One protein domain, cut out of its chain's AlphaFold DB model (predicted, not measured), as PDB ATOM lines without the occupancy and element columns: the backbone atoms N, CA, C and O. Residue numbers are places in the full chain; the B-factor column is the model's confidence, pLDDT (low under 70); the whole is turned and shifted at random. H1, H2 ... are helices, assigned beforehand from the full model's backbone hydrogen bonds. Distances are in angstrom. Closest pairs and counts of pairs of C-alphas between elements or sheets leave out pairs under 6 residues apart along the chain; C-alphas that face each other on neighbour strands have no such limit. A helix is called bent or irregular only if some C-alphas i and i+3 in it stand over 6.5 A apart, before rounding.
ATOM      1  N   LYS A  75     -23.322  15.127   8.877       77.50
ATOM      2  CA  LYS A  75     -23.648  15.209   7.453       77.50
ATOM      3  C   LYS A  75     -24.182  13.890   6.870       77.50
ATOM      4  O   LYS A  75     -25.117  13.923   6.068       77.50
ATOM      5  N   ASN A  76     -23.630  12.745   7.271       84.81
ATOM      6  CA  ASN A  76     -24.039  11.439   6.744       84.81
ATOM      7  C   ASN A  76     -25.469  11.088   7.153       84.81
ATOM      8  O   ASN A  76     -26.205  10.521   6.348       84.81
ATOM      9  N   TYR A  77     -25.914  11.532   8.329       85.00
ATOM     10  CA  TYR A  77     -27.312  11.400   8.741       85.00
ATOM     11  C   TYR A  77     -28.263  12.206   7.839       85.00
ATOM     12  O   TYR A  77     -29.326  11.736   7.436       85.00
ATOM     13  N   THR A  78     -27.855  13.408   7.427       84.12
ATOM     14  CA  THR A  78     -28.652  14.209   6.483       84.12
ATOM     15  C   THR A  78     -28.751  13.528   5.114       84.12
ATOM     16  O   THR A  78     -29.808  13.557   4.479       84.12
ATOM     17  N   ILE A  79     -27.666  12.899   4.653       87.56
ATOM     18  CA  ILE A  79     -27.648  12.122   3.405       87.56
ATOM     19  C   ILE A  79     -28.540  10.882   3.533       87.56
ATOM     20  O   ILE A  79     -29.337  10.626   2.633       87.56
ATOM     21  N   TYR A  80     -28.463  10.172   4.661       91.25
ATOM     22  CA  TYR A  80     -29.278   8.996   4.979       91.25
ATOM     23  C   TYR A  80     -30.769   9.275   4.792       91.25
ATOM     24  O   TYR A  80     -31.434   8.625   3.985       91.25
ATOM     25  N   ILE A  81     -31.279  10.314   5.460       90.81
ATOM     26  CA  ILE A  81     -32.699  10.678   5.390       90.81
ATOM     27  C   ILE A  81     -33.109  11.082   3.967       90.81
ATOM     28  O   ILE A  81     -34.200  10.728   3.516       90.81
ATOM     29  N   LYS A  82     -32.254  11.812   3.240       90.88
ATOM     30  CA  LYS A  82     -32.540  12.212   1.853       90.88
ATOM     31  C   LYS A  82     -32.610  11.006   0.918       90.88
ATOM     32  O   LYS A  82     -33.575  10.896   0.169       90.88
ATOM     33  N   LEU A  83     -31.637  10.094   0.990       93.19
ATOM     34  CA  LEU A  83     -31.613   8.890   0.159       93.19
ATOM     35  C   LEU A  83     -32.811   7.985   0.446       93.19
ATOM     36  O   LEU A  83     -33.462   7.558  -0.503       93.19
ATOM     37  N   LEU A  84     -33.162   7.759   1.717       95.00
ATOM     38  CA  LEU A  84     -34.353   6.979   2.064       95.00
ATOM     39  C   LEU A  84     -35.622   7.564   1.443       95.00
ATOM     40  O   LEU A  84     -36.393   6.829   0.829       95.00
ATOM     41  N   LYS A  85     -35.825   8.883   1.554       94.81
ATOM     42  CA  LYS A  85     -36.999   9.555   0.979       94.81
ATOM     43  C   LYS A  85     -37.038   9.418  -0.541       94.81
ATOM     44  O   LYS A  85     -38.064   9.031  -1.091       94.81
ATOM     45  N   THR A  86     -35.928   9.712  -1.217       93.94
ATOM     46  CA  THR A  86     -35.865   9.684  -2.684       93.94
ATOM     47  C   THR A  86     -36.019   8.270  -3.242       93.94
ATOM     48  O   THR A  86     -36.800   8.064  -4.166       93.94
ATOM     49  N   LEU A  87     -35.330   7.284  -2.667       96.06
ATOM     50  CA  LEU A  87     -35.403   5.898  -3.130       96.06
ATOM     51  C   LEU A  87     -36.778   5.279  -2.855       96.06
ATOM     52  O   LEU A  87     -37.301   4.587  -3.721       96.06
ATOM     53  N   SER A  88     -37.408   5.596  -1.718       96.44
ATOM     54  CA  SER A  88     -38.781   5.148  -1.434       96.44
ATOM     55  C   SER A  88     -39.795   5.734  -2.419       96.44
ATOM     56  O   SER A  88     -40.719   5.041  -2.834       96.44
ATOM     57  N   LEU A  89     -39.623   6.992  -2.841       96.69
ATOM     58  CA  LEU A  89     -40.484   7.583  -3.869       96.69
ATOM     59  C   LEU A  89     -40.311   6.866  -5.218       96.69
ATOM     60  O   LEU A  89     -41.295   6.527  -5.872       96.69
ATOM     61  N   ASN A  90     -39.065   6.585  -5.606       96.44
ATOM     62  CA  ASN A  90     -38.754   5.875  -6.847       96.44
ATOM     63  C   ASN A  90     -39.268   4.429  -6.848       96.44
ATOM     64  O   ASN A  90     -39.725   3.960  -7.885       96.44
ATOM     65  N   MET A  91     -39.256   3.757  -5.696       97.25
ATOM     66  CA  MET A  91     -39.848   2.431  -5.488       97.25
ATOM     67  C   MET A  91     -41.356   2.428  -5.785       97.25
ATOM     68  O   MET A  91     -41.851   1.606  -6.558       97.25
ATOM     69  N   VAL A  92     -42.097   3.402  -5.237       97.19
ATOM     70  CA  VAL A  92     -43.540   3.543  -5.508       97.19
ATOM     71  C   VAL A  92     -43.789   3.812  -6.994       97.19
ATOM     72  O   VAL A  92     -44.648   3.170  -7.597       97.19
ATOM     73  N   LEU A  93     -43.015   4.715  -7.607       96.94
ATOM     74  CA  LEU A  93     -43.124   5.014  -9.038       96.94
ATOM     75  C   LEU A  93     -42.847   3.780  -9.909       96.94
ATOM     76  O   LEU A  93     -43.621   3.497 -10.822       96.94
ATOM     77  N   ALA A  94     -41.790   3.024  -9.610       96.69
ATOM     78  CA  ALA A  94     -41.455   1.792 -10.318       96.69
ATOM     79  C   ALA A  94     -42.571   0.748 -10.202       96.69
ATOM     80  O   ALA A  94     -42.962   0.161 -11.208       96.69
ATOM     81  N   THR A  95     -43.154   0.580  -9.011       96.12
ATOM     82  CA  THR A  95     -44.280  -0.340  -8.792       96.12
ATOM     83  C   THR A  95     -45.498   0.037  -9.641       96.12
ATOM     84  O   THR A  95     -46.094  -0.823 -10.293       96.12
ATOM     85  N   VAL A  96     -45.846   1.329  -9.694       95.94
ATOM     86  CA  VAL A  96     -46.946   1.821 -10.541       95.94
ATOM     87  C   VAL A  96     -46.652   1.560 -12.019       95.94
ATOM     88  O   VAL A  96     -47.489   0.989 -12.716       95.94
ATOM     89  N   ILE A  97     -45.456   1.919 -12.494       95.06
ATOM     90  CA  ILE A  97     -45.037   1.695 -13.886       95.06
ATOM     91  C   ILE A  97     -45.100   0.203 -14.237       95.06
ATOM     92  O   ILE A  97     -45.625  -0.159 -15.290       95.06
ATOM     93  N   TYR A  98     -44.618  -0.667 -13.349       94.12
ATOM     94  CA  TYR A  98     -44.605  -2.106 -13.574       94.12
ATOM     95  C   TYR A  98     -46.010  -2.665 -13.810       94.12
ATOM     96  O   TYR A  98     -46.227  -3.384 -14.786       94.12
ATOM     97  N   PHE A  99     -46.981  -2.316 -12.959       94.31
ATOM     98  CA  PHE A  99     -48.351  -2.812 -13.099       94.31
ATOM     99  C   PHE A  99     -49.121  -2.167 -14.253       94.31
ATOM    100  O   PHE A  99     -50.011  -2.807 -14.812       94.31
ATOM    101  N   LEU A 100     -48.764  -0.946 -14.670       93.06
ATOM    102  CA  LEU A 100     -49.302  -0.364 -15.903       93.06
ATOM    103  C   LEU A 100     -48.901  -1.183 -17.138       93.06
ATOM    104  O   LEU A 100     -49.722  -1.354 -18.040       93.06
ATOM    105  N   ILE A 101     -47.673  -1.716 -17.154       90.25
ATOM    106  CA  ILE A 101     -47.150  -2.573 -18.230       90.25
ATOM    107  C   ILE A 101     -47.695  -4.007 -18.104       90.25
ATOM    108  O   ILE A 101     -48.166  -4.581 -19.080       90.25
ATOM    109  N   ASN A 102     -47.669  -4.580 -16.898       89.25
ATOM    110  CA  ASN A 102     -48.002  -5.979 -16.617       89.25
ATOM    111  C   ASN A 102     -49.309  -6.114 -15.818       89.25
ATOM    112  O   ASN A 102     -49.331  -6.704 -14.736       89.25
ATOM    113  N   LYS A 103     -50.417  -5.586 -16.357       88.38
ATOM    114  CA  LYS A 103     -51.724  -5.548 -15.666       88.38
ATOM    115  C   LYS A 103     -52.191  -6.913 -15.147       88.38
ATOM    116  O   LYS A 103     -52.792  -6.981 -14.081       88.38
ATOM    117  N   SER A 104     -51.892  -7.997 -15.863       87.94
ATOM    118  CA  SER A 104     -52.270  -9.363 -15.472       87.94
ATOM    119  C   SER A 104     -51.571  -9.867 -14.206       87.94
ATOM    120  O   SER A 104     -52.096 -10.750 -13.537       87.94
ATOM    121  N   LYS A 105     -50.401  -9.314 -13.858       87.19
ATOM    122  CA  LYS A 105     -49.643  -9.677 -12.651       87.19
ATOM    123  C   LYS A 105     -50.081  -8.878 -11.416       87.19
ATOM    124  O   LYS A 105     -49.543  -9.104 -10.327       87.19
ATOM    125  N   PHE A 106     -51.024  -7.945 -11.564       92.38
ATOM    126  CA  PHE A 106     -51.527  -7.147 -10.452       92.38
ATOM    127  C   PHE A 106     -52.280  -8.023  -9.446       92.38
ATOM    128  O   PHE A 106     -53.272  -8.673  -9.765       92.38
ATOM    129  N   SER A 107     -51.793  -8.022  -8.210       93.31
ATOM    130  CA  SER A 107     -52.413  -8.685  -7.067       93.31
ATOM    131  C   SER A 107     -51.998  -7.960  -5.792       93.31
ATOM    132  O   SER A 107     -50.880  -7.442  -5.696       93.31
ATOM    133  N   ILE A 108     -52.886  -7.946  -4.795       93.25
ATOM    134  CA  ILE A 108     -52.612  -7.362  -3.475       93.25
ATOM    135  C   ILE A 108     -51.397  -8.052  -2.843       93.25
ATOM    136  O   ILE A 108     -50.500  -7.381  -2.338       93.25
ATOM    137  N   LEU A 109     -51.320  -9.382  -2.946       94.88
ATOM    138  CA  LEU A 109     -50.207 -10.160  -2.402       94.88
ATOM    139  C   LEU A 109     -48.880  -9.814  -3.094       94.88
ATOM    140  O   LEU A 109     -47.878  -9.573  -2.424       94.88
ATOM    141  N   ASN A 110     -48.889  -9.728  -4.428       94.38
ATOM    142  CA  ASN A 110     -47.707  -9.357  -5.210       94.38
ATOM    143  C   ASN A 110     -47.225  -7.953  -4.843       94.38
ATOM    144  O   ASN A 110     -46.034  -7.742  -4.644       94.38
ATOM    145  N   THR A 111     -48.158  -7.015  -4.680       94.81
ATOM    146  CA  THR A 111     -47.849  -5.646  -4.259       94.81
ATOM    147  C   THR A 111     -47.185  -5.637  -2.883       94.81
ATOM    148  O   THR A 111     -46.107  -5.074  -2.731       94.81
ATOM    149  N   LEU A 112     -47.757  -6.318  -1.885       96.38
ATOM    150  CA  LEU A 112     -47.166  -6.380  -0.543       96.38
ATOM    151  C   LEU A 112     -45.763  -7.006  -0.544       96.38
ATOM    152  O   LEU A 112     -44.874  -6.516   0.154       96.38
ATOM    153  N   ASN A 113     -45.543  -8.046  -1.352       95.81
ATOM    154  CA  ASN A 113     -44.236  -8.692  -1.479       95.81
ATOM    155  C   ASN A 113     -43.187  -7.777  -2.123       95.81
ATOM    156  O   ASN A 113     -42.045  -7.752  -1.654       95.81
ATOM    157  N   ILE A 114     -43.568  -7.008  -3.148       97.25
ATOM    158  CA  ILE A 114     -42.707  -5.992  -3.770       97.25
ATOM    159  C   ILE A 114     -42.286  -4.965  -2.721       97.25
ATOM    160  O   ILE A 114     -41.093  -4.805  -2.466       97.25
ATOM    161  N   PHE A 115     -43.255  -4.348  -2.036       96.81
ATOM    162  CA  PHE A 115     -42.981  -3.335  -1.016       96.81
ATOM    163  C   PHE A 115     -42.081  -3.879   0.093       96.81
ATOM    164  O   PHE A 115     -41.086  -3.248   0.438       96.81
ATOM    165  N   LYS A 116     -42.372  -5.075   0.620       97.00
ATOM    166  CA  LYS A 116     -41.528  -5.716   1.635       97.00
ATOM    167  C   LYS A 116     -40.087  -5.871   1.144       97.00
ATOM    168  O   LYS A 116     -39.156  -5.502   1.856       97.00
ATOM    169  N   THR A 117     -39.902  -6.416  -0.053       97.12
ATOM    170  CA  THR A 117     -38.576  -6.735  -0.596       97.12
ATOM    171  C   THR A 117     -37.771  -5.472  -0.885       97.12
ATOM    172  O   THR A 117     -36.615  -5.357  -0.466       97.12
ATOM    173  N   GLU A 118     -38.373  -4.495  -1.556       97.19
ATOM    174  CA  GLU A 118     -37.686  -3.268  -1.947       97.19
ATOM    175  C   GLU A 118     -37.431  -2.345  -0.752       97.19
ATOM    176  O   GLU A 118     -36.324  -1.824  -0.632       97.19
ATOM    177  N   MET A 119     -38.374  -2.207   0.191       97.25
ATOM    178  CA  MET A 119     -38.153  -1.410   1.407       97.25
ATOM    179  C   MET A 119     -37.003  -1.967   2.246       97.25
ATOM    180  O   MET A 119     -36.152  -1.201   2.701       97.25
ATOM    181  N   VAL A 120     -36.946  -3.293   2.422       97.50
ATOM    182  CA  VAL A 120     -35.828  -3.953   3.113       97.50
ATOM    183  C   VAL A 120     -34.523  -3.695   2.360       97.50
ATOM    184  O   VAL A 120     -33.537  -3.290   2.972       97.50
ATOM    185  N   SER A 121     -34.524  -3.841   1.033       97.38
ATOM    186  CA  SER A 121     -33.339  -3.598   0.197       97.38
ATOM    187  C   SER A 121     -32.836  -2.156   0.325       97.38
ATOM    188  O   SER A 121     -31.649  -1.940   0.563       97.38
ATOM    189  N   ILE A 122     -33.730  -1.166   0.237       97.75
ATOM    190  CA  ILE A 122     -33.418   0.261   0.406       97.75
ATOM    191  C   ILE A 122     -32.833   0.518   1.790       97.75
ATOM    192  O   ILE A 122     -31.762   1.117   1.901       97.75
ATOM    193  N   PHE A 123     -33.510   0.048   2.840       97.06
ATOM    194  CA  PHE A 123     -33.086   0.276   4.214       97.06
ATOM    195  C   PHE A 123     -31.682  -0.282   4.468       97.06
ATOM    196  O   PHE A 123     -30.806   0.452   4.934       97.06
ATOM    197  N   PHE A 124     -31.436  -1.543   4.107       96.62
ATOM    198  CA  PHE A 124     -30.133  -2.176   4.309       96.62
ATOM    199  C   PHE A 124     -29.037  -1.519   3.471       96.62
ATOM    200  O   PHE A 124     -27.985  -1.178   4.013       96.62
ATOM    201  N   CYS A 125     -29.279  -1.289   2.177       96.56
ATOM    202  CA  CYS A 125     -28.256  -0.741   1.291       96.56
ATOM    203  C   CYS A 125     -27.836   0.668   1.709       96.56
ATOM    204  O   CYS A 125     -26.642   0.965   1.747       96.56
ATOM    205  N   VAL A 126     -28.796   1.532   2.058       95.62
ATOM    206  CA  VAL A 126     -28.514   2.913   2.471       95.62
ATOM    207  C   VAL A 126     -27.828   2.948   3.837       95.62
ATOM    208  O   VAL A 126     -26.826   3.648   3.988       95.62
ATOM    209  N   THR A 127     -28.319   2.172   4.810       94.81
ATOM    210  CA  THR A 127     -27.740   2.123   6.164       94.81
ATOM    211  C   THR A 127     -26.300   1.627   6.127       94.81
ATOM    212  O   THR A 127     -25.403   2.298   6.632       94.81
ATOM    213  N   LEU A 128     -26.059   0.481   5.483       94.88
ATOM    214  CA  LEU A 128     -24.740  -0.143   5.454       94.88
ATOM    215  C   LEU A 128     -23.732   0.707   4.672       94.88
ATOM    216  O   LEU A 128     -22.599   0.881   5.112       94.88
ATOM    217  N   SER A 129     -24.157   1.314   3.562       93.44
ATOM    218  CA  SER A 129     -23.295   2.196   2.769       93.44
ATOM    219  C   SER A 129     -22.848   3.443   3.530       93.44
ATOM    220  O   SER A 129     -21.679   3.827   3.465       93.44
ATOM    221  N   LEU A 130     -23.765   4.081   4.263       91.81
ATOM    222  CA  LEU A 130     -23.450   5.291   5.024       91.81
ATOM    223  C   LEU A 130     -22.711   4.995   6.323       91.81
ATOM    224  O   LEU A 130     -21.880   5.804   6.723       91.81
ATOM    225  N   TRP A 131     -22.942   3.834   6.932       90.25
ATOM    226  CA  TRP A 131     -22.103   3.359   8.026       90.25
ATOM    227  C   TRP A 131     -20.655   3.127   7.562       90.25
ATOM    228  O   TRP A 131     -19.732   3.641   8.186       90.25
ATOM    229  N   ILE A 132     -20.436   2.479   6.406       88.69
ATOM    230  CA  ILE A 132     -19.089   2.353   5.811       88.69
ATOM    231  C   ILE A 132     -18.458   3.735   5.581       88.69
ATOM    232  O   ILE A 132     -17.278   3.936   5.878       88.69
ATOM    233  N   ALA A 133     -19.231   4.699   5.068       85.62
ATOM    234  CA  ALA A 133     -18.746   6.064   4.868       85.62
ATOM    235  C   ALA A 133     -18.352   6.742   6.197       85.62
ATOM    236  O   ALA A 133     -17.335   7.439   6.250       85.62
ATOM    237  N   GLU A 134     -19.115   6.519   7.272       83.00
ATOM    238  CA  GLU A 134     -18.807   7.018   8.617       83.00
ATOM    239  C   GLU A 134     -17.520   6.391   9.173       83.00
ATOM    240  O   GLU A 134     -16.642   7.116   9.628       83.00
ATOM    241  N   GLU A 135     -17.333   5.076   9.051       81.75
ATOM    242  CA  GLU A 135     -16.124   4.381   9.525       81.75
ATOM    243  C   GLU A 135     -14.850   4.851   8.805       81.75
ATOM    244  O   GLU A 135     -13.803   5.090   9.418       81.75
ATOM    245  N   VAL A 136     -14.929   5.037   7.483       78.44
ATOM    246  CA  VAL A 136     -13.817   5.584   6.688       78.44
ATOM    247  C   VAL A 136     -13.484   7.010   7.133       78.44
ATOM    248  O   VAL A 136     -12.307   7.368   7.244       78.44
ATOM    249  N   LYS A 137     -14.505   7.828   7.405       72.75
ATOM    250  CA  LYS A 137     -14.352   9.187   7.933       72.75
ATOM    251  C   LYS A 137     -13.707   9.167   9.324       72.75
ATOM    252  O   LYS A 137     -12.717   9.871   9.518       72.75
ATOM    253  N   SER A 138     -14.186   8.340  10.251       68.75
ATOM    254  CA  SER A 138     -13.657   8.219  11.617       68.75
ATOM    255  C   SER A 138     -12.173   7.847  11.631       68.75
ATOM    256  O   SER A 138     -11.383   8.495  12.318       68.75
ATOM    257  N   LYS A 139     -11.743   6.898  10.787       68.62
ATOM    258  CA  LYS A 139     -10.316   6.552  10.639       68.62
ATOM    259  C   LYS A 139      -9.469   7.723  10.128       68.62
ATOM    260  O   LYS A 139      -8.360   7.935  10.617       68.62
ATOM    261  N   LYS A 140      -9.979   8.510   9.172       68.06
ATOM    262  CA  LYS A 140      -9.286   9.717   8.679       68.06
ATOM    263  C   LYS A 140      -9.181  10.793   9.754       68.06
ATOM    264  O   LYS A 140      -8.139  11.436   9.845       68.06
ATOM    265  N   ILE A 141     -10.246  11.001  10.530       63.91
ATOM    266  CA  ILE A 141     -10.249  11.948  11.650       63.91
ATOM    267  C   ILE A 141      -9.189  11.517  12.660       63.91
ATOM    268  O   ILE A 141      -8.301  12.309  12.950       63.91
ATOM    269  N   MET A 142      -9.191  10.252  13.090       57.44
ATOM    270  CA  MET A 142      -8.200   9.725  14.032       57.44
ATOM    271  C   MET A 142      -6.760   9.947  13.553       57.44
ATOM    272  O   MET A 142      -5.928  10.443  14.305       57.44
ATOM    273  N   GLY A 143      -6.473   9.675  12.275       62.97
ATOM    274  CA  GLY A 143      -5.152   9.937  11.698       62.97
ATOM    275  C   GLY A 143      -4.737  11.415  11.743       62.97
ATOM    276  O   GLY A 143      -3.560  11.712  11.923       62.97
ATOM    277  N   LYS A 144      -5.691  12.348  11.622       65.44
ATOM    278  CA  LYS A 144      -5.429  13.792  11.738       65.44
ATOM    279  C   LYS A 144      -5.300  14.280  13.178       65.44
ATOM    280  O   LYS A 144      -4.571  15.236  13.396       65.44
ATOM    281  N   LEU A 145      -5.987  13.656  14.137       61.72
ATOM    282  CA  LEU A 145      -5.852  13.989  15.562       61.72
ATOM    283  C   LEU A 145      -4.446  13.652  16.089       61.72
ATOM    284  O   LEU A 145      -3.972  14.296  17.017       61.72
ATOM    285  N   ILE A 146      -3.778  12.662  15.485       64.56
ATOM    286  CA  ILE A 146      -2.421  12.229  15.858       64.56
ATOM    287  C   ILE A 146      -1.334  13.170  15.299       64.56
ATOM    288  O   ILE A 146      -0.267  13.288  15.894       64.56
ATOM    289  N   LYS A 147      -1.578  13.849  14.168       71.19
ATOM    290  CA  LYS A 147      -0.611  14.782  13.562       71.19
ATOM    291  C   LYS A 147      -0.659  16.140  14.281       71.19
ATOM    292  O   LYS A 147      -1.740  16.639  14.589       71.19
ATOM    293  N   SER A 148       0.500  16.771  14.494       74.44
ATOM    294  CA  SER A 148       0.567  18.177  14.907       74.44
ATOM    295  C   SER A 148      -0.088  19.069  13.850       74.44
ATOM    296  O   SER A 148       0.149  18.906  12.653       74.44
ATOM    297  N   PHE A 149      -0.948  19.982  14.299       82.06
ATOM    298  CA  PHE A 149      -1.657  20.904  13.420       82.06
ATOM    299  C   PHE A 149      -0.734  22.032  12.961       82.06
ATOM    300  O   PHE A 149      -0.116  22.700  13.785       82.06
ATOM    301  N   GLU A 150      -0.700  22.250  11.653       84.25
ATOM    302  CA  GLU A 150       0.022  23.336  10.996       84.25
ATOM    303  C   GLU A 150      -0.979  24.184  10.197       84.25
ATOM    304  O   GLU A 150      -1.963  23.659   9.667       84.25
ATOM    305  N   ILE A 151      -0.760  25.498  10.092       83.56
ATOM    306  CA  ILE A 151      -1.684  26.394   9.371       83.56
ATOM    307  C   ILE A 151      -1.767  26.012   7.884       83.56
ATOM    308  O   ILE A 151      -2.831  26.088   7.263       83.56
ATOM    309  N   GLU A 152      -0.674  25.498   7.329       80.69
ATOM    310  CA  GLU A 152      -0.555  24.953   5.982       80.69
ATOM    311  C   GLU A 152      -1.577  23.835   5.707       80.69
ATOM    312  O   GLU A 152      -2.049  23.694   4.571       80.69
ATOM    313  N   ASP A 153      -2.008  23.089   6.734       76.62
ATOM    314  CA  ASP A 153      -3.022  22.039   6.594       76.62
ATOM    315  C   ASP A 153      -4.406  22.612   6.200       76.62
ATOM    316  O   ASP A 153      -5.196  21.925   5.541       76.62
ATOM    317  N   LEU A 154      -4.700  23.884   6.520       79.62
ATOM    318  CA  LEU A 154      -5.911  24.606   6.076       79.62
ATOM    319  C   LEU A 154      -5.836  25.034   4.602       79.62
ATOM    320  O   LEU A 154      -6.857  25.286   3.941       79.62
ATOM    321  N   TYR A 155      -4.614  25.123   4.080       72.06
ATOM    322  CA  TYR A 155      -4.312  25.523   2.715       72.06
ATOM    323  C   TYR A 155      -4.182  24.352   1.754       72.06
ATOM    324  O   TYR A 155      -4.037  24.595   0.553       72.06
ATOM    325  N   ILE A 156      -4.327  23.104   2.224       63.25
ATOM    326  CA  ILE A 156      -4.496  21.945   1.346       63.25
ATOM    327  C   ILE A 156      -5.704  22.224   0.452       63.25
ATOM    328  O   ILE A 156      -6.865  22.043   0.827       63.25
ATOM    329  N   VAL A 157      -5.414  22.697  -0.761       53.62
ATOM    330  CA  VAL A 157      -6.400  22.931  -1.805       53.62
ATOM    331  C   VAL A 157      -6.908  21.556  -2.196       53.62
ATOM    332  O   VAL A 157      -6.367  20.912  -3.097       53.62
ATOM    333  N   LYS A 158      -7.950  21.088  -1.500       52.84
ATOM    334  CA  LYS A 158      -8.777  19.996  -1.996       52.84
ATOM    335  C   LYS A 158      -9.204  20.446  -3.390       52.84
ATOM    336  O   LYS A 158      -9.723  21.563  -3.512       52.84
ATOM    337  N   PRO A 159      -8.895  19.675  -4.444       48.19
ATOM    338  CA  PRO A 159      -9.245  20.087  -5.790       48.19
ATOM    339  C   PRO A 159     -10.738  20.431  -5.781       48.19
ATOM    340  O   PRO A 159     -11.541  19.651  -5.268       48.19
ATOM    341  N   LYS A 160     -11.095  21.640  -6.250       47.22
ATOM    342  CA  LYS A 160     -12.490  22.047  -6.469       47.22
ATOM    343  C   LYS A 160     -13.041  21.100  -7.525       47.22
ATOM    344  O   LYS A 160     -12.943  21.353  -8.722       47.22
ATOM    345  N   ILE A 161     -13.525  19.958  -7.077       51.19
ATOM    346  CA  ILE A 161     -14.186  18.990  -7.924       51.19
ATOM    347  C   ILE A 161     -15.673  19.220  -7.711       51.19
ATOM    348  O   ILE A 161     -16.112  19.432  -6.583       51.19
ATOM    349  N   ASN A 162     -16.410  19.299  -8.820       53.38
ATOM    350  CA  ASN A 162     -17.835  19.615  -8.848       53.38
ATOM    351  C   ASN A 162     -18.595  18.855  -7.756       53.38
ATOM    352  O   ASN A 162     -18.288  17.690  -7.488       53.38
ATOM    353  N   LYS A 163     -19.600  19.518  -7.162       54.50
ATOM    354  CA  LYS A 163     -20.472  18.901  -6.160       54.50
ATOM    355  C   LYS A 163     -20.928  17.527  -6.672       54.50
ATOM    356  O   LYS A 163     -21.384  17.441  -7.815       54.50
ATOM    357  N   PRO A 164     -20.785  16.469  -5.863       55.81
ATOM    358  CA  PRO A 164     -21.142  15.120  -6.260       55.81
ATOM    359  C   PRO A 164     -22.639  15.092  -6.564       55.81
ATOM    360  O   PRO A 164     -23.468  15.411  -5.711       55.81
ATOM    361  N   MET A 165     -22.987  14.748  -7.798       57.53
ATOM    362  CA  MET A 165     -24.366  14.481  -8.173       57.53
ATOM    363  C   MET A 165     -24.647  13.012  -7.868       57.53
ATOM    364  O   MET A 165     -24.058  12.144  -8.496       57.53
ATOM    365  N   ALA A 166     -25.606  12.731  -6.985       64.06
ATOM    366  CA  ALA A 166     -26.236  11.406  -6.901       64.06
ATOM    367  C   ALA A 166     -27.240  11.169  -8.051       64.06
ATOM    368  O   ALA A 166     -28.146  10.346  -7.951       64.06
ATOM    369  N   VAL A 167     -27.122  11.945  -9.134       69.19
ATOM    370  CA  VAL A 167     -28.008  11.889 -10.300       69.19
ATOM    371  C   VAL A 167     -27.963  10.522 -10.976       69.19
ATOM    372  O   VAL A 167     -29.043  10.024 -11.283       69.19
ATOM    373  N   PRO A 168     -26.801   9.856 -11.139       81.81
ATOM    374  CA  PRO A 168     -26.781   8.516 -11.715       81.81
ATOM    375  C   PRO A 168     -27.600   7.507 -10.896       81.81
ATOM    376  O   PRO A 168     -28.424   6.808 -11.481       81.81
ATOM    377  N   LEU A 169     -27.457   7.448  -9.563       88.88
ATOM    378  CA  LEU A 169     -28.283   6.568  -8.722       88.88
ATOM    379  C   LEU A 169     -29.765   6.937  -8.785       88.88
ATOM    380  O   LEU A 169     -30.603   6.067  -9.002       88.88
ATOM    381  N   VAL A 170     -30.111   8.215  -8.607       87.75
ATOM    382  CA  VAL A 170     -31.521   8.633  -8.570       87.75
ATOM    383  C   VAL A 170     -32.215   8.323  -9.897       87.75
ATOM    384  O   VAL A 170     -33.320   7.790  -9.876       87.75
ATOM    385  N   LEU A 171     -31.561   8.568 -11.035       87.25
ATOM    386  CA  LEU A 171     -32.129   8.281 -12.354       87.25
ATOM    387  C   LEU A 171     -32.177   6.780 -12.667       87.25
ATOM    388  O   LEU A 171     -33.170   6.306 -13.214       87.25
ATOM    389  N   SER A 172     -31.138   6.019 -12.310       91.25
ATOM    390  CA  SER A 172     -31.100   4.573 -12.580       91.25
ATOM    391  C   SER A 172     -31.980   3.755 -11.631       91.25
ATOM    392  O   SER A 172     -32.459   2.693 -12.021       91.25
ATOM    393  N   SER A 173     -32.253   4.244 -10.416       94.69
ATOM    394  CA  SER A 173     -32.952   3.471  -9.379       94.69
ATOM    395  C   SER A 173     -34.352   3.003  -9.779       94.69
ATOM    396  O   SER A 173     -34.699   1.877  -9.453       94.69
ATOM    397  N   ILE A 174     -35.122   3.785 -10.546       95.69
ATOM    398  CA  ILE A 174     -36.439   3.346 -11.048       95.69
ATOM    399  C   ILE A 174     -36.296   2.078 -11.899       95.69
ATOM    400  O   ILE A 174     -37.052   1.130 -11.726       95.69
ATOM    401  N   PHE A 175     -35.301   2.032 -12.787       95.25
ATOM    402  CA  PHE A 175     -35.051   0.867 -13.638       95.25
ATOM    403  C   PHE A 175     -34.556  -0.335 -12.834       95.25
ATOM    404  O   PHE A 175     -34.919  -1.465 -13.143       95.25
ATOM    405  N   ILE A 176     -33.773  -0.099 -11.779       95.75
ATOM    406  CA  ILE A 176     -33.324  -1.159 -10.870       95.75
ATOM    407  C   ILE A 176     -34.512  -1.745 -10.100       95.75
ATOM    408  O   ILE A 176     -34.628  -2.963 -10.027       95.75
ATOM    409  N   PHE A 177     -35.414  -0.906  -9.579       97.38
ATOM    410  CA  PHE A 177     -36.653  -1.354  -8.933       97.38
ATOM    411  C   PHE A 177     -37.529  -2.150  -9.911       97.38
ATOM    412  O   PHE A 177     -37.949  -3.261  -9.613       97.38
ATOM    413  N   LEU A 178     -37.691  -1.672 -11.150       95.31
ATOM    414  CA  LEU A 178     -38.396  -2.426 -12.193       95.31
ATOM    415  C   LEU A 178     -37.776  -3.809 -12.464       95.31
ATOM    416  O   LEU A 178     -38.517  -4.774 -12.656       95.31
ATOM    417  N   LEU A 179     -36.442  -3.924 -12.461       93.75
ATOM    418  CA  LEU A 179     -35.756  -5.216 -12.569       93.75
ATOM    419  C   LEU A 179     -35.982  -6.091 -11.329       93.75
ATOM    420  O   LEU A 179     -36.289  -7.268 -11.479       93.75
ATOM    421  N   MET A 180     -35.880  -5.535 -10.116       95.25
ATOM    422  CA  MET A 180     -36.130  -6.287  -8.880       95.25
ATOM    423  C   MET A 180     -37.556  -6.835  -8.828       95.25
ATOM    424  O   MET A 180     -37.738  -8.001  -8.488       95.25
ATOM    425  N   ILE A 181     -38.556  -6.034  -9.206       95.06
ATOM    426  CA  ILE A 181     -39.953  -6.473  -9.277       95.06
ATOM    427  C   ILE A 181     -40.104  -7.652 -10.240       95.06
ATOM    428  O   ILE A 181     -40.769  -8.636  -9.918       95.06
ATOM    429  N   GLU A 182     -39.494  -7.570 -11.421       92.00
ATOM    430  CA  GLU A 182     -39.622  -8.623 -12.424       92.00
ATOM    431  C   GLU A 182     -38.968  -9.934 -11.978       92.00
ATOM    432  O   GLU A 182     -39.597 -10.985 -12.099       92.00
ATOM    433  N   GLU A 183     -37.760  -9.887 -11.413       91.88
ATOM    434  CA  GLU A 183     -37.085 -11.093 -10.917       91.88
ATOM    435  C   GLU A 183     -37.778 -11.679  -9.678       91.88
ATOM    436  O   GLU A 183     -37.941 -12.898  -9.576       91.88
ATOM    437  N   LEU A 184     -38.308 -10.827  -8.791       94.38
ATOM    438  CA  LEU A 184     -39.131 -11.257  -7.659       94.38
ATOM    439  C   LEU A 184     -40.375 -12.024  -8.124       94.38
ATOM    440  O   LEU A 184     -40.680 -13.086  -7.587       94.38
ATOM    441  N   LEU A 185     -41.101 -11.503  -9.118       91.88
ATOM    442  CA  LEU A 185     -42.339 -12.124  -9.601       91.88
ATOM    443  C   LEU A 185     -42.102 -13.336 -10.509       91.88
ATOM    444  O   LEU A 185     -43.003 -14.164 -10.645       91.88
ATOM    445  N   LYS A 186     -40.920 -13.467 -11.120       89.31
ATOM    446  CA  LYS A 186     -40.486 -14.718 -11.762       89.31
ATOM    447  C   LYS A 186     -40.129 -15.804 -10.744       89.31
ATOM    448  O   LYS A 186     -40.173 -16.980 -11.094       89.31
ATOM    449  N   GLY A 187     -39.785 -15.418  -9.514       87.69
ATOM    450  CA  GLY A 187     -39.304 -16.328  -8.476       87.69
ATOM    451  C   GLY A 187     -37.824 -16.700  -8.619       87.69
ATOM    452  O   GLY A 187     -37.396 -17.690  -8.028       87.69
ATOM    453  N   ASP A 188     -37.039 -15.935  -9.386       89.31
ATOM    454  CA  ASP A 188     -35.596 -16.158  -9.513       89.31
ATOM    455  C   ASP A 188     -34.851 -15.440  -8.379       89.31
ATOM    456  O   ASP A 188     -34.485 -14.263  -8.464       89.31
ATOM    457  N   GLU A 189     -34.629 -16.157  -7.275       90.75
ATOM    458  CA  GLU A 189     -33.899 -15.611  -6.130       90.75
ATOM    459  C   GLU A 189     -32.448 -15.230  -6.456       90.75
ATOM    460  O   GLU A 189     -31.900 -14.323  -5.824       90.75
ATOM    461  N   GLY A 190     -31.804 -15.932  -7.394       90.69
ATOM    462  CA  GLY A 190     -30.410 -15.689  -7.760       90.69
ATOM    463  C   GLY A 190     -30.266 -14.370  -8.510       90.69
ATOM    464  O   GLY A 190     -29.447 -13.520  -8.136       90.69
ATOM    465  N   ALA A 191     -31.116 -14.163  -9.515       90.94
ATOM    466  CA  ALA A 191     -31.182 -12.912 -10.257       90.94
ATOM    467  C   ALA A 191     -31.589 -11.746  -9.342       90.94
ATOM    468  O   ALA A 191     -30.919 -10.711  -9.339       90.94
ATOM    469  N   LEU A 192     -32.599 -11.929  -8.480       93.81
ATOM    470  CA  LEU A 192     -33.034 -10.904  -7.525       93.81
ATOM    471  C   LEU A 192     -31.894 -10.449  -6.601       93.81
ATOM    472  O   LEU A 192     -31.644  -9.249  -6.480       93.81
ATOM    473  N   LYS A 193     -31.163 -11.392  -5.990       94.31
ATOM    474  CA  LYS A 193     -30.008 -11.082  -5.126       94.31
ATOM    475  C   LYS A 193     -28.888 -10.390  -5.902       94.31
ATOM    476  O   LYS A 193     -28.232  -9.499  -5.366       94.31
ATOM    477  N   THR A 194     -28.695 -10.748  -7.170       94.38
ATOM    478  CA  THR A 194     -27.711 -10.095  -8.044       94.38
ATOM    479  C   THR A 194     -28.096  -8.639  -8.323       94.38
ATOM    480  O   THR A 194     -27.258  -7.748  -8.176       94.38
ATOM    481  N   VAL A 195     -29.371  -8.365  -8.630       95.19
ATOM    482  CA  VAL A 195     -29.884  -6.992  -8.806       95.19
ATOM    483  C   VAL A 195     -29.779  -6.190  -7.503       95.19
ATOM    484  O   VAL A 195     -29.341  -5.041  -7.532       95.19
ATOM    485  N   GLN A 196     -30.097  -6.788  -6.349       96.50
ATOM    486  CA  GLN A 196     -29.903  -6.161  -5.033       96.50
ATOM    487  C   GLN A 196     -28.426  -5.844  -4.755       96.50
ATOM    488  O   GLN A 196     -28.115  -4.787  -4.208       96.50
ATOM    489  N   GLY A 197     -27.507  -6.721  -5.166       96.25
ATOM    490  CA  GLY A 197     -26.066  -6.487  -5.086       96.25
ATOM    491  C   GLY A 197     -25.618  -5.300  -5.941       96.25
ATOM    492  O   GLY A 197     -24.895  -4.432  -5.457       96.25
ATOM    493  N   ILE A 198     -26.106  -5.201  -7.181       96.06
ATOM    494  CA  ILE A 198     -25.858  -4.038  -8.049       96.06
ATOM    495  C   ILE A 198     -26.411  -2.766  -7.402       96.06
ATOM    496  O   ILE A 198     -25.709  -1.760  -7.308       96.06
ATOM    497  N   PHE A 199     -27.644  -2.812  -6.899       97.31
ATOM    498  CA  PHE A 199     -28.252  -1.688  -6.196       97.31
ATOM    499  C   PHE A 199     -27.397  -1.232  -5.007       97.31
ATOM    500  O   PHE A 199     -27.111  -0.039  -4.882       97.31
ATOM    501  N   PHE A 200     -26.926  -2.171  -4.182       97.25
ATOM    502  CA  PHE A 200     -26.030  -1.886  -3.067       97.25
ATOM    503  C   PHE A 200     -24.757  -1.160  -3.519       97.25
ATOM    504  O   PHE A 200     -24.410  -0.135  -2.938       97.25
ATOM    505  N   LEU A 201     -24.090  -1.637  -4.574       96.25
ATOM    506  CA  LEU A 201     -22.858  -1.024  -5.085       96.25
ATOM    507  C   LEU A 201     -23.079   0.410  -5.576       96.25
ATOM    508  O   LEU A 201     -22.258   1.290  -5.307       96.25
ATOM    509  N   LEU A 202     -24.202   0.674  -6.243       94.88
ATOM    510  CA  LEU A 202     -24.542   2.016  -6.721       94.88
ATOM    511  C   LEU A 202     -24.888   2.966  -5.566       94.88
ATOM    512  O   LEU A 202     -24.484   4.133  -5.583       94.88
ATOM    513  N   VAL A 203     -25.583   2.471  -4.536       95.00
ATOM    514  CA  VAL A 203     -25.840   3.229  -3.303       95.00
ATOM    515  C   VAL A 203     -24.534   3.503  -2.555       95.00
ATOM    516  O   VAL A 203     -24.312   4.636  -2.120       95.00
ATOM    517  N   LEU A 204     -23.641   2.518  -2.443       93.62
ATOM    518  CA  LEU A 204     -22.332   2.658  -1.805       93.62
ATOM    519  C   LEU A 204     -21.488   3.724  -2.501       93.62
ATOM    520  O   LEU A 204     -20.951   4.619  -1.844       93.62
ATOM    521  N   ARG A 205     -21.436   3.675  -3.832       91.62
ATOM    522  CA  ARG A 205     -20.742   4.650  -4.672       91.62
ATOM    523  C   ARG A 205     -21.241   6.074  -4.432       91.62
ATOM    524  O   ARG A 205     -20.449   6.955  -4.087       91.62
ATOM    525  N   ASP A 206     -22.538   6.317  -4.606       89.94
ATOM    526  CA  ASP A 206     -23.077   7.681  -4.587       89.94
ATOM    527  C   ASP A 206     -23.170   8.245  -3.164       89.94
ATOM    528  O   ASP A 206     -22.889   9.427  -2.955       89.94
ATOM    529  N   SER A 207     -23.456   7.414  -2.156       89.12
ATOM    530  CA  SER A 207     -23.424   7.846  -0.751       89.12
ATOM    531  C   SER A 207     -22.023   8.282  -0.308       89.12
ATOM    532  O   SER A 207     -21.889   9.331   0.326       89.12
ATOM    533  N   ASN A 208     -20.967   7.558  -0.701       86.88
ATOM    534  CA  ASN A 208     -19.586   7.934  -0.385       86.88
ATOM    535  C   ASN A 208     -19.154   9.220  -1.108       86.88
ATOM    536  O   ASN A 208     -18.486  10.065  -0.508       86.88
ATOM    537  N   LYS A 209     -19.584   9.422  -2.362       84.56
ATOM    538  CA  LYS A 209     -19.384  10.696  -3.075       84.56
ATOM    539  C   LYS A 209     -20.036  11.857  -2.334       84.56
ATOM    540  O   LYS A 209     -19.376  12.868  -2.095       84.56
ATOM    541  N   LEU A 210     -21.303  11.709  -1.940       82.88
ATOM    542  CA  LEU A 210     -22.037  12.723  -1.177       82.88
ATOM    543  C   LEU A 210     -21.375  13.008   0.179       82.88
ATOM    544  O   LEU A 210     -21.255  14.173   0.562       82.88
ATOM    545  N   SER A 211     -20.916  11.971   0.884       80.62
ATOM    546  CA  SER A 211     -20.269  12.078   2.199       80.62
ATOM    547  C   SER A 211     -19.009  12.947   2.165       80.62
ATOM    548  O   SER A 211     -18.817  13.803   3.030       80.62
ATOM    549  N   GLU A 212     -18.198  12.837   1.113       75.75
ATOM    550  CA  GLU A 212     -16.919  13.553   0.995       75.75
ATOM    551  C   GLU A 212     -17.004  14.908   0.264       75.75
ATOM    552  O   GLU A 212     -15.977  15.559   0.072       75.75
ATOM    553  N   ASP A 213     -18.209  15.365  -0.113       66.81
ATOM    554  CA  ASP A 213     -18.436  16.590  -0.914       66.81
ATOM    555  C   ASP A 213     -17.733  16.585  -2.282       66.81
ATOM    556  O   ASP A 213     -17.488  17.642  -2.865       66.81
ATOM    557  N   GLY A 214     -17.439  15.405  -2.837       62.88
ATOM    558  CA  GLY A 214     -16.868  15.276  -4.176       62.88
ATOM    559  C   GLY A 214     -15.975  14.057  -4.361       62.88
ATOM    560  O   GLY A 214     -15.982  13.108  -3.578       62.88
ATOM    561  N   TYR A 215     -15.184  14.090  -5.433       61.91
ATOM    562  CA  TYR A 215     -14.249  13.023  -5.788       61.91
ATOM    563  C   TYR A 215     -12.902  13.223  -5.081       61.91
ATOM    564  O   TYR A 215     -12.020  13.926  -5.564       61.91
ATOM    565  N   GLY A 216     -12.713  12.594  -3.922       65.75
ATOM    566  CA  GLY A 216     -11.374  12.387  -3.353       65.75
ATOM    567  C   GLY A 216     -10.648  11.212  -4.024       65.75
ATOM    568  O   GLY A 216     -11.292  10.385  -4.666       65.75
ATOM    569  N   ARG A 217      -9.323  11.068  -3.833       67.56
ATOM    570  CA  ARG A 217      -8.547   9.925  -4.378       67.56
ATOM    571  C   ARG A 217      -9.193   8.580  -4.015       67.56
ATOM    572  O   ARG A 217      -9.484   7.789  -4.901       67.56
ATOM    573  N   TYR A 218      -9.503   8.375  -2.733       76.50
ATOM    574  CA  TYR A 218     -10.177   7.165  -2.241       76.50
ATOM    575  C   TYR A 218     -11.575   6.968  -2.848       76.50
ATOM    576  O   TYR A 218     -11.874   5.901  -3.368       76.50
ATOM    577  N   VAL A 219     -12.409   8.011  -2.831       79.75
ATOM    578  CA  VAL A 219     -13.788   7.960  -3.349       79.75
ATOM    579  C   VAL A 219     -13.811   7.648  -4.843       79.75
ATOM    580  O   VAL A 219     -14.683   6.927  -5.308       79.75
ATOM    581  N   THR A 220     -12.833   8.155  -5.595       79.38
ATOM    582  CA  THR A 220     -12.736   7.908  -7.037       79.38
ATOM    583  C   THR A 220     -12.377   6.452  -7.326       79.38
ATOM    584  O   THR A 220     -13.014   5.836  -8.173       79.38
ATOM    585  N   PHE A 221     -11.424   5.871  -6.585       84.56
ATOM    586  CA  PHE A 221     -11.113   4.441  -6.699       84.56
ATOM    587  C   PHE A 221     -12.284   3.556  -6.266       84.56
ATOM    588  O   PHE A 221     -12.603   2.600  -6.967       84.56
ATOM    589  N   LEU A 222     -12.953   3.898  -5.159       88.75
ATOM    590  CA  LEU A 222     -14.154   3.193  -4.710       88.75
ATOM    591  C   LEU A 222     -15.255   3.243  -5.776       88.75
ATOM    592  O   LEU A 222     -15.883   2.222  -6.036       88.75
ATOM    593  N   SER A 223     -15.461   4.402  -6.414       88.56
ATOM    594  CA  SER A 223     -16.451   4.554  -7.482       88.56
ATOM    595  C   SER A 223     -16.160   3.624  -8.645       88.56
ATOM    596  O   SER A 223     -17.014   2.824  -9.000       88.56
ATOM    597  N   ILE A 224     -14.928   3.658  -9.156       90.62
ATOM    598  CA  ILE A 224     -14.499   2.801 -10.263       90.62
ATOM    599  C   ILE A 224     -14.669   1.322  -9.908       90.62
ATOM    600  O   ILE A 224     -15.168   0.554 -10.723       90.62
ATOM    601  N   ALA A 225     -14.295   0.920  -8.690       93.19
ATOM    602  CA  ALA A 225     -14.469  -0.455  -8.237       93.19
ATOM    603  C   ALA A 225     -15.952  -0.863  -8.200       93.19
ATOM    604  O   ALA A 225     -16.298  -1.933  -8.694       93.19
ATOM    605  N   CYS A 226     -16.830  -0.002  -7.670       94.31
ATOM    606  CA  CYS A 226     -18.273  -0.250  -7.644       94.31
ATOM    607  C   CYS A 226     -18.859  -0.334  -9.058       94.31
ATOM    608  O   CYS A 226     -19.663  -1.224  -9.322       94.31
ATOM    609  N   ASP A 227     -18.444   0.550  -9.967       93.81
ATOM    610  CA  ASP A 227     -18.923   0.585 -11.350       93.81
ATOM    611  C   ASP A 227     -18.492  -0.664 -12.128       93.81
ATOM    612  O   ASP A 227     -19.327  -1.324 -12.743       93.81
ATOM    613  N   ILE A 228     -17.211  -1.045 -12.048       95.25
ATOM    614  CA  ILE A 228     -16.685  -2.256 -12.698       95.25
ATOM    615  C   ILE A 228     -17.383  -3.500 -12.152       95.25
ATOM    616  O   ILE A 228     -17.855  -4.327 -12.931       95.25
ATOM    617  N   LEU A 229     -17.489  -3.630 -10.826       96.44
ATOM    618  CA  LEU A 229     -18.144  -4.783 -10.209       96.44
ATOM    619  C   LEU A 229     -19.629  -4.848 -10.596       96.44
ATOM    620  O   LEU A 229     -20.134  -5.923 -10.906       96.44
ATOM    621  N   SER A 230     -20.312  -3.700 -10.664       95.75
ATOM    622  CA  SER A 230     -21.702  -3.629 -11.126       95.75
ATOM    623  C   SER A 230     -21.839  -4.068 -12.584       95.75
ATOM    624  O   SER A 230     -22.751  -4.826 -12.897       95.75
ATOM    625  N   LEU A 231     -20.930  -3.658 -13.479       95.00
ATOM    626  CA  LEU A 231     -20.936  -4.099 -14.881       95.00
ATOM    627  C   LEU A 231     -20.698  -5.608 -15.018       95.00
ATOM    628  O   LEU A 231     -21.353  -6.252 -15.834       95.00
ATOM    629  N   VAL A 232     -19.813  -6.182 -14.199       94.25
ATOM    630  CA  VAL A 232     -19.581  -7.635 -14.158       94.25
ATOM    631  C   VAL A 232     -20.847  -8.377 -13.716       94.25
ATOM    632  O   VAL A 232     -21.256  -9.331 -14.370       94.25
ATOM    633  N   LEU A 233     -21.522  -7.918 -12.657       93.19
ATOM    634  CA  LEU A 233     -22.794  -8.508 -12.218       93.19
ATOM    635  C   LEU A 233     -23.901  -8.357 -13.275       93.19
ATOM    636  O   LEU A 233     -24.694  -9.274 -13.483       93.19
ATOM    637  N   MET A 234     -23.931  -7.229 -13.987       90.62
ATOM    638  CA  MET A 234     -24.877  -6.995 -15.083       90.62
ATOM    639  C   MET A 234     -24.633  -7.925 -16.275       90.62
ATOM    640  O   MET A 234     -25.596  -8.342 -16.914       90.62
ATOM    641  N   TYR A 235     -23.378  -8.286 -16.562       89.31
ATOM    642  CA  TYR A 235     -23.054  -9.289 -17.578       89.31
ATOM    643  C   TYR A 235     -23.657 -10.658 -17.224       89.31
ATOM    644  O   TYR A 235     -24.313 -11.271 -18.064       89.31
ATOM    645  N   PHE A 236     -23.538 -11.096 -15.965       86.19
ATOM    646  CA  PHE A 236     -24.154 -12.350 -15.513       86.19
ATOM    647  C   PHE A 236     -25.688 -12.327 -15.606       86.19
ATOM    648  O   PHE A 236     -26.296 -13.313 -16.020       86.19
ATOM    649  N   LEU A 237     -26.322 -11.194 -15.290       85.62
ATOM    650  CA  LEU A 237     -27.770 -11.025 -15.470       85.62
ATOM    651  C   LEU A 237     -28.188 -11.034 -16.943       85.62
ATOM    652  O   LEU A 237     -29.257 -11.542 -17.285       85.62
ATOM    653  N   TYR A 238     -27.364 -10.473 -17.828       83.38
ATOM    654  CA  TYR A 238     -27.667 -10.403 -19.253       83.38
ATOM    655  C   TYR A 238     -27.847 -11.795 -19.871       83.38
ATOM    656  O   TYR A 238     -28.803 -12.000 -20.620       83.38
ATOM    657  N   GLU A 239     -26.999 -12.763 -19.502       72.88
ATOM    658  CA  GLU A 239     -27.117 -14.151 -19.972       72.88
ATOM    659  C   GLU A 239     -28.441 -14.816 -19.549       72.88
ATOM    660  O   GLU A 239     -28.987 -15.635 -20.288       72.88
ATOM    661  N   GLN A 240     -29.025 -14.408 -18.418       71.00
ATOM    662  CA  GLN A 240     -30.270 -14.978 -17.887       71.00
ATOM    663  C   GLN A 240     -31.543 -14.333 -18.478       71.00
ATOM    664  O   GLN A 240     -32.585 -14.980 -18.603       71.00
ATOM    665  N   ILE A 241     -31.483 -13.065 -18.899       67.31
ATOM    666  CA  ILE A 241     -32.664 -12.214 -19.170       67.31
ATOM    667  C   ILE A 241     -33.121 -12.222 -20.655       67.31
ATOM    668  O   ILE A 241     -33.977 -11.448 -21.092       67.31
ATOM    669  N   TYR A 242     -32.632 -13.155 -21.477       59.84
ATOM    670  CA  TYR A 242     -32.683 -13.061 -22.947       59.84
ATOM    671  C   TYR A 242     -34.060 -12.914 -23.631       59.84
ATOM    672  O   TYR A 242     -34.098 -12.480 -24.789       59.84
ATOM    673  N   LYS A 243     -35.184 -13.239 -22.976       66.25
ATOM    674  CA  LYS A 243     -36.480 -13.431 -23.656       66.25
ATOM    675  C   LYS A 243     -37.403 -12.205 -23.725       66.25
ATOM    676  O   LYS A 243     -38.292 -12.197 -24.569       66.25
ATOM    677  N   VAL A 244     -37.212 -11.169 -22.904       72.56
ATOM    678  CA  VAL A 244     -38.196 -10.070 -22.786       72.56
ATOM    679  C   VAL A 244     -37.594  -8.714 -23.162       72.56
ATOM    680  O   VAL A 244     -36.651  -8.239 -22.533       72.56
ATOM    681  N   ILE A 245     -38.161  -8.069 -24.190       78.19
ATOM    682  CA  ILE A 245     -37.606  -6.854 -24.817       78.19
ATOM    683  C   ILE A 245     -37.516  -5.676 -23.836       78.19
ATOM    684  O   ILE A 245     -36.472  -5.032 -23.758       78.19
ATOM    685  N   TYR A 246     -38.568  -5.395 -23.063       78.12
ATOM    686  CA  TYR A 246     -38.573  -4.237 -22.159       78.12
ATOM    687  C   TYR A 246     -37.583  -4.384 -20.991       78.12
ATOM    688  O   TYR A 246     -36.975  -3.397 -20.586       78.12
ATOM    689  N   ILE A 247     -37.336  -5.610 -20.511       81.50
ATOM    690  CA  ILE A 247     -36.335  -5.866 -19.462       81.50
ATOM    691  C   ILE A 247     -34.928  -5.528 -19.979       81.50
ATOM    692  O   ILE A 247     -34.139  -4.904 -19.269       81.50
ATOM    693  N   LYS A 248     -34.627  -5.848 -21.248       84.88
ATOM    694  CA  LYS A 248     -33.351  -5.465 -21.879       84.88
ATOM    695  C   LYS A 248     -33.170  -3.950 -21.929       84.88
ATOM    696  O   LYS A 248     -32.069  -3.469 -21.689       84.88
ATOM    697  N   ILE A 249     -34.239  -3.199 -22.204       86.56
ATOM    698  CA  ILE A 249     -34.192  -1.730 -22.202       86.56
ATOM    699  C   ILE A 249     -33.814  -1.218 -20.810       86.56
ATOM    700  O   ILE A 249     -32.905  -0.399 -20.702       86.56
ATOM    701  N   PHE A 250     -34.447  -1.727 -19.747       89.38
ATOM    702  CA  PHE A 250     -34.114  -1.327 -18.373       89.38
ATOM    703  C   PHE A 250     -32.643  -1.604 -18.049       89.38
ATOM    704  O   PHE A 250     -31.943  -0.731 -17.536       89.38
ATOM    705  N   LEU A 251     -32.157  -2.788 -18.431       88.81
ATOM    706  CA  LEU A 251     -30.772  -3.205 -18.246       88.81
ATOM    707  C   LEU A 251     -29.793  -2.268 -18.978       88.81
ATOM    708  O   LEU A 251     -28.840  -1.783 -18.370       88.81
ATOM    709  N   TYR A 252     -30.049  -1.936 -20.247       90.31
ATOM    710  CA  TYR A 252     -29.195  -1.017 -21.009       90.31
ATOM    711  C   TYR A 252     -29.192   0.407 -20.453       90.31
ATOM    712  O   TYR A 252     -28.142   1.047 -20.447       90.31
ATOM    713  N   VAL A 253     -30.327   0.902 -19.947       91.56
ATOM    714  CA  VAL A 253     -30.387   2.224 -19.307       91.56
ATOM    715  C   VAL A 253     -29.526   2.256 -18.042       91.56
ATOM    716  O   VAL A 253     -28.785   3.214 -17.826       91.56
ATOM    717  N   ILE A 254     -29.556   1.197 -17.229       92.12
ATOM    718  CA  ILE A 254     -28.698   1.091 -16.040       92.12
ATOM    719  C   ILE A 254     -27.221   1.046 -16.450       92.12
ATOM    720  O   ILE A 254     -26.424   1.813 -15.912       92.12
ATOM    721  N   ILE A 255     -26.861   0.215 -17.437       92.81
ATOM    722  CA  ILE A 255     -25.489   0.147 -17.970       92.81
ATOM    723  C   ILE A 255     -25.025   1.522 -18.451       92.81
ATOM    724  O   ILE A 255     -23.913   1.932 -18.126       92.81
ATOM    725  N   PHE A 256     -25.870   2.257 -19.175       93.38
ATOM    726  CA  PHE A 256     -25.549   3.600 -19.645       93.38
ATOM    727  C   PHE A 256     -25.174   4.532 -18.486       93.38
ATOM    728  O   PHE A 256     -24.135   5.189 -18.550       93.38
ATOM    729  N   PHE A 257     -25.958   4.556 -17.402       92.44
ATOM    730  CA  PHE A 257     -25.644   5.387 -16.236       92.44
ATOM    731  C   PHE A 257     -24.370   4.947 -15.507       92.44
ATOM    732  O   PHE A 257     -23.635   5.804 -15.016       92.44
ATOM    733  N   ILE A 258     -24.085   3.642 -15.450       92.00
ATOM    734  CA  ILE A 258     -22.846   3.123 -14.853       92.00
ATOM    735  C   ILE A 258     -21.632   3.521 -15.700       92.00
ATOM    736  O   ILE A 258     -20.660   4.042 -15.166       92.00
ATOM    737  N   ILE A 259     -21.697   3.343 -17.023       92.50
ATOM    738  CA  ILE A 259     -20.614   3.724 -17.942       92.50
ATOM    739  C   ILE A 259     -20.389   5.238 -17.918       92.50
ATOM    740  O   ILE A 259     -19.245   5.689 -17.889       92.50
ATOM    741  N   PHE A 260     -21.466   6.026 -17.915       90.62
ATOM    742  CA  PHE A 260     -21.386   7.481 -17.837       90.62
ATOM    743  C   PHE A 260     -20.661   7.940 -16.565       90.62
ATOM    744  O   PHE A 260     -19.776   8.797 -16.622       90.62
ATOM    745  N   ASP A 261     -21.004   7.348 -15.421       88.81
ATOM    746  CA  ASP A 261     -20.371   7.675 -14.148       88.81
ATOM    747  C   ASP A 261     -18.909   7.196 -14.078       88.81
ATOM    748  O   ASP A 261     -18.033   7.970 -13.684       88.81
ATOM    749  N   LEU A 262     -18.617   5.992 -14.583       90.12
ATOM    750  CA  LEU A 262     -17.258   5.460 -14.701       90.12
ATOM    751  C   LEU A 262     -16.368   6.379 -15.550       90.12
ATOM    752  O   LEU A 262     -15.248   6.718 -15.159       90.12
ATOM    753  N   TRP A 263     -16.875   6.829 -16.700       89.69
ATOM    754  CA  TRP A 263     -16.180   7.775 -17.568       89.69
ATOM    755  C   TRP A 263     -15.887   9.092 -16.842       89.69
ATOM    756  O   TRP A 263     -14.764   9.605 -16.893       89.69
ATOM    757  N   PHE A 264     -16.863   9.610 -16.092       85.44
ATOM    758  CA  PHE A 264     -16.676  10.808 -15.282       85.44
ATOM    759  C   PHE A 264     -15.613  10.607 -14.192       85.44
ATOM    760  O   PHE A 264     -14.748  11.469 -14.015       85.44
ATOM    761  N   ALA A 265     -15.618   9.467 -13.496       84.62
ATOM    762  CA  ALA A 265     -14.624   9.131 -12.479       84.62
ATOM    763  C   ALA A 265     -13.199   9.060 -13.064       84.62
ATOM    764  O   ALA A 265     -12.262   9.617 -12.480       84.62
ATOM    765  N   ILE A 266     -13.031   8.469 -14.253       86.50
ATOM    766  CA  ILE A 266     -11.743   8.408 -14.966       86.50
ATOM    767  C   ILE A 266     -11.232   9.817 -15.303       86.50
ATOM    768  O   ILE A 266     -10.060  10.125 -15.063       86.50
ATOM    769  N   ILE A 267     -12.102  10.714 -15.782       84.19
ATOM    770  CA  ILE A 267     -11.731  12.117 -16.047       84.19
ATOM    771  C   ILE A 267     -11.216  12.802 -14.778       84.19
ATOM    772  O   ILE A 267     -10.241  13.559 -14.840       84.19
ATOM    773  N   GLN A 268     -11.838  12.542 -13.626       79.12
ATOM    774  CA  GLN A 268     -11.388  13.128 -12.363       79.12
ATOM    775  C   GLN A 268      -9.998  12.629 -11.962       79.12
ATOM    776  O   GLN A 268      -9.176  13.444 -11.545       79.12
ATOM    777  N   ILE A 269      -9.678  11.343 -12.160       80.25
ATOM    778  CA  ILE A 269      -8.317  10.821 -11.931       80.25
ATOM    779  C   ILE A 269      -7.294  11.563 -12.790       80.25
ATOM    780  O   ILE A 269      -6.277  12.030 -12.273       80.25
ATOM    781  N   VAL A 270      -7.572  11.718 -14.088       80.75
ATOM    782  CA  VAL A 270      -6.663  12.410 -15.015       80.75
ATOM    783  C   VAL A 270      -6.438  13.861 -14.577       80.75
ATOM    784  O   VAL A 270      -5.305  14.346 -14.608       80.75
ATOM    785  N   ARG A 271      -7.486  14.555 -14.115       75.00
ATOM    786  CA  ARG A 271      -7.371  15.921 -13.574       75.00
ATOM    787  C   ARG A 271      -6.546  15.977 -12.293       75.00
ATOM    788  O   ARG A 271      -5.702  16.861 -12.165       75.00
ATOM    789  N   ILE A 272      -6.762  15.044 -11.363       70.12
ATOM    790  CA  ILE A 272      -5.991  14.954 -10.116       70.12
ATOM    791  C   ILE A 272      -4.502  14.757 -10.434       70.12
ATOM    792  O   ILE A 272      -3.663  15.450  -9.862       70.12
ATOM    793  N   TYR A 273      -4.174  13.879 -11.387       70.19
ATOM    794  CA  TYR A 273      -2.789  13.605 -11.774       70.19
ATOM    795  C   TYR A 273      -2.121  14.801 -12.478       70.19
ATOM    796  O   TYR A 273      -0.999  15.169 -12.131       70.19
ATOM    797  N   LYS A 274      -2.821  15.466 -13.412       69.38
ATOM    798  CA  LYS A 274      -2.311  16.678 -14.084       69.38
ATOM    799  C   LYS A 274      -2.041  17.822 -13.102       69.38
ATOM    800  O   LYS A 274      -1.000  18.463 -13.188       69.38
ATOM    801  N   ASN A 275      -2.935  18.046 -12.141       63.69
ATOM    802  CA  ASN A 275      -2.766  19.107 -11.145       63.69
ATOM    803  C   ASN A 275      -1.689  18.786 -10.098       63.69
ATOM    804  O   ASN A 275      -1.096  19.712  -9.551       63.69
ATOM    805  N   GLY A 276      -1.427  17.504  -9.823       55.25
ATOM    806  CA  GLY A 276      -0.321  17.078  -8.961       55.25
ATOM    807  C   GLY A 276       1.056  17.340  -9.580       55.25
ATOM    808  O   GLY A 276       1.978  17.698  -8.857       55.25
ATOM    809  N   LYS A 277       1.181  17.239 -10.911       47.53
ATOM    810  CA  LYS A 277       2.426  17.532 -11.644       47.53
ATOM    811  C   LYS A 277       2.778  19.021 -11.723       47.53
ATOM    812  O   LYS A 277       3.947  19.338 -11.833       47.53
ATOM    813  N   ASN A 278       1.796  19.920 -11.652       42.84
ATOM    814  CA  ASN A 278       2.030  21.373 -11.676       42.84
ATOM    815  C   ASN A 278       2.368  21.964 -10.291       42.84
ATOM    816  O   ASN A 278       2.460  23.182 -10.156       42.84
ATOM    817  N   LYS A 279       2.472  21.127  -9.251       41.72
ATOM    818  CA  LYS A 279       2.793  21.527  -7.870       41.72
ATOM    819  C   LYS A 279       4.082  20.889  -7.328       41.72
ATOM    820  O   LYS A 279       4.380  21.087  -6.155       41.72
TER     821      LYS A 279
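This is residues 75 to 279 of the 280 residues of an uncharacterized protein of Anaerosphaera multitolerans (UniProt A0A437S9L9). Six helices make a rod-shaped, up-and-down bundle of three stacked layers of two: the hairpin of H4 and H5 lies in the middle, H1 and H2 cover one side of it, and H6 and H7 cover the other. Residues 138 to 157, with the last part of H2 and the small H3, stick out at one end. The printed part has 205 residues with seven named helices, H1 to H7 in chain order, and no named strand; the class is all helix. The whole is compact, with a radius of gyration of the C-alphas of 19.2 A and spans of 67 by 30 by 24 A.

H1, residues 75 to 101, begins with C-alpha 75 at (-23.648, 15.209, 7.453) and is 39.1 A long. H2, residues 108 to 146, is the longest helix at 57.2 A. H3 is residues 151 to 155. H4, residues 167 to 186, measures 29.4 A; it has a kink of 35 degrees near residue 174 and is only just irregular, with C-alphas 171 and 174 6.7 A apart. H5, residues 189 to 211, begins at C-alpha 189 (-33.899, -15.611, -6.130) and measures 32.0 A. H6, residues 217 to 240, measures 35.7 A. H7, residues 245 to 277, measures 48.7 A and ends with C-alpha 277 at (2.426, 17.532, -11.644).

H4 and H5 are the hub, touching 4 helices each. They form a hairpin at a shallow tilt of 15 degrees; their closest C-alphas, of Glu 183 and Leu 192, are 5.3 A apart. H1 touches H4 with residues 86 to 98 alone, at a steep tilt of 49 degrees, the closest C-alphas being Ala 94 and Ile 174 at 5.3 A. H2 touches H5 with residues 121 to 133 alone, closest at Ser 129 and Leu 204, 4.7 A. H1 and H2 are a hairpin, closest at Asn 76 and Leu 130, 6.4 A. H5 and H6 are a hairpin, closest at Arg 205 and Ser 223, 5.1 A. H6 and H7 are another, closest at Asp 227 and Ile 258, 5.8 A. H7 touches H4 with residues 247 to 261 alone, closest at Phe 175 and Phe 250, 5.3 A. H1 and H2 are each apart from H6 and H7, and H3 touches no helix. In H1, H2, H5 and H7 every O i to N i+4 pair is within hydrogen-bond range; H4 has 14 of 16, H6 19 of 20 and H3 0 of 1, with 2 of 2 O i to N i+3 pairs in H3.

The two farthest C-alphas, of Ser 104 and Glu 150, are 67.1 A apart. The printed part has no cut. The link from H3 to H4, of 11 residues, is long. Mean pLDDT of the printed part is 84.5; residues 138 to 146, 156 to 167, 213 to 217, 241 to 243 and 274 to 279 are under 70.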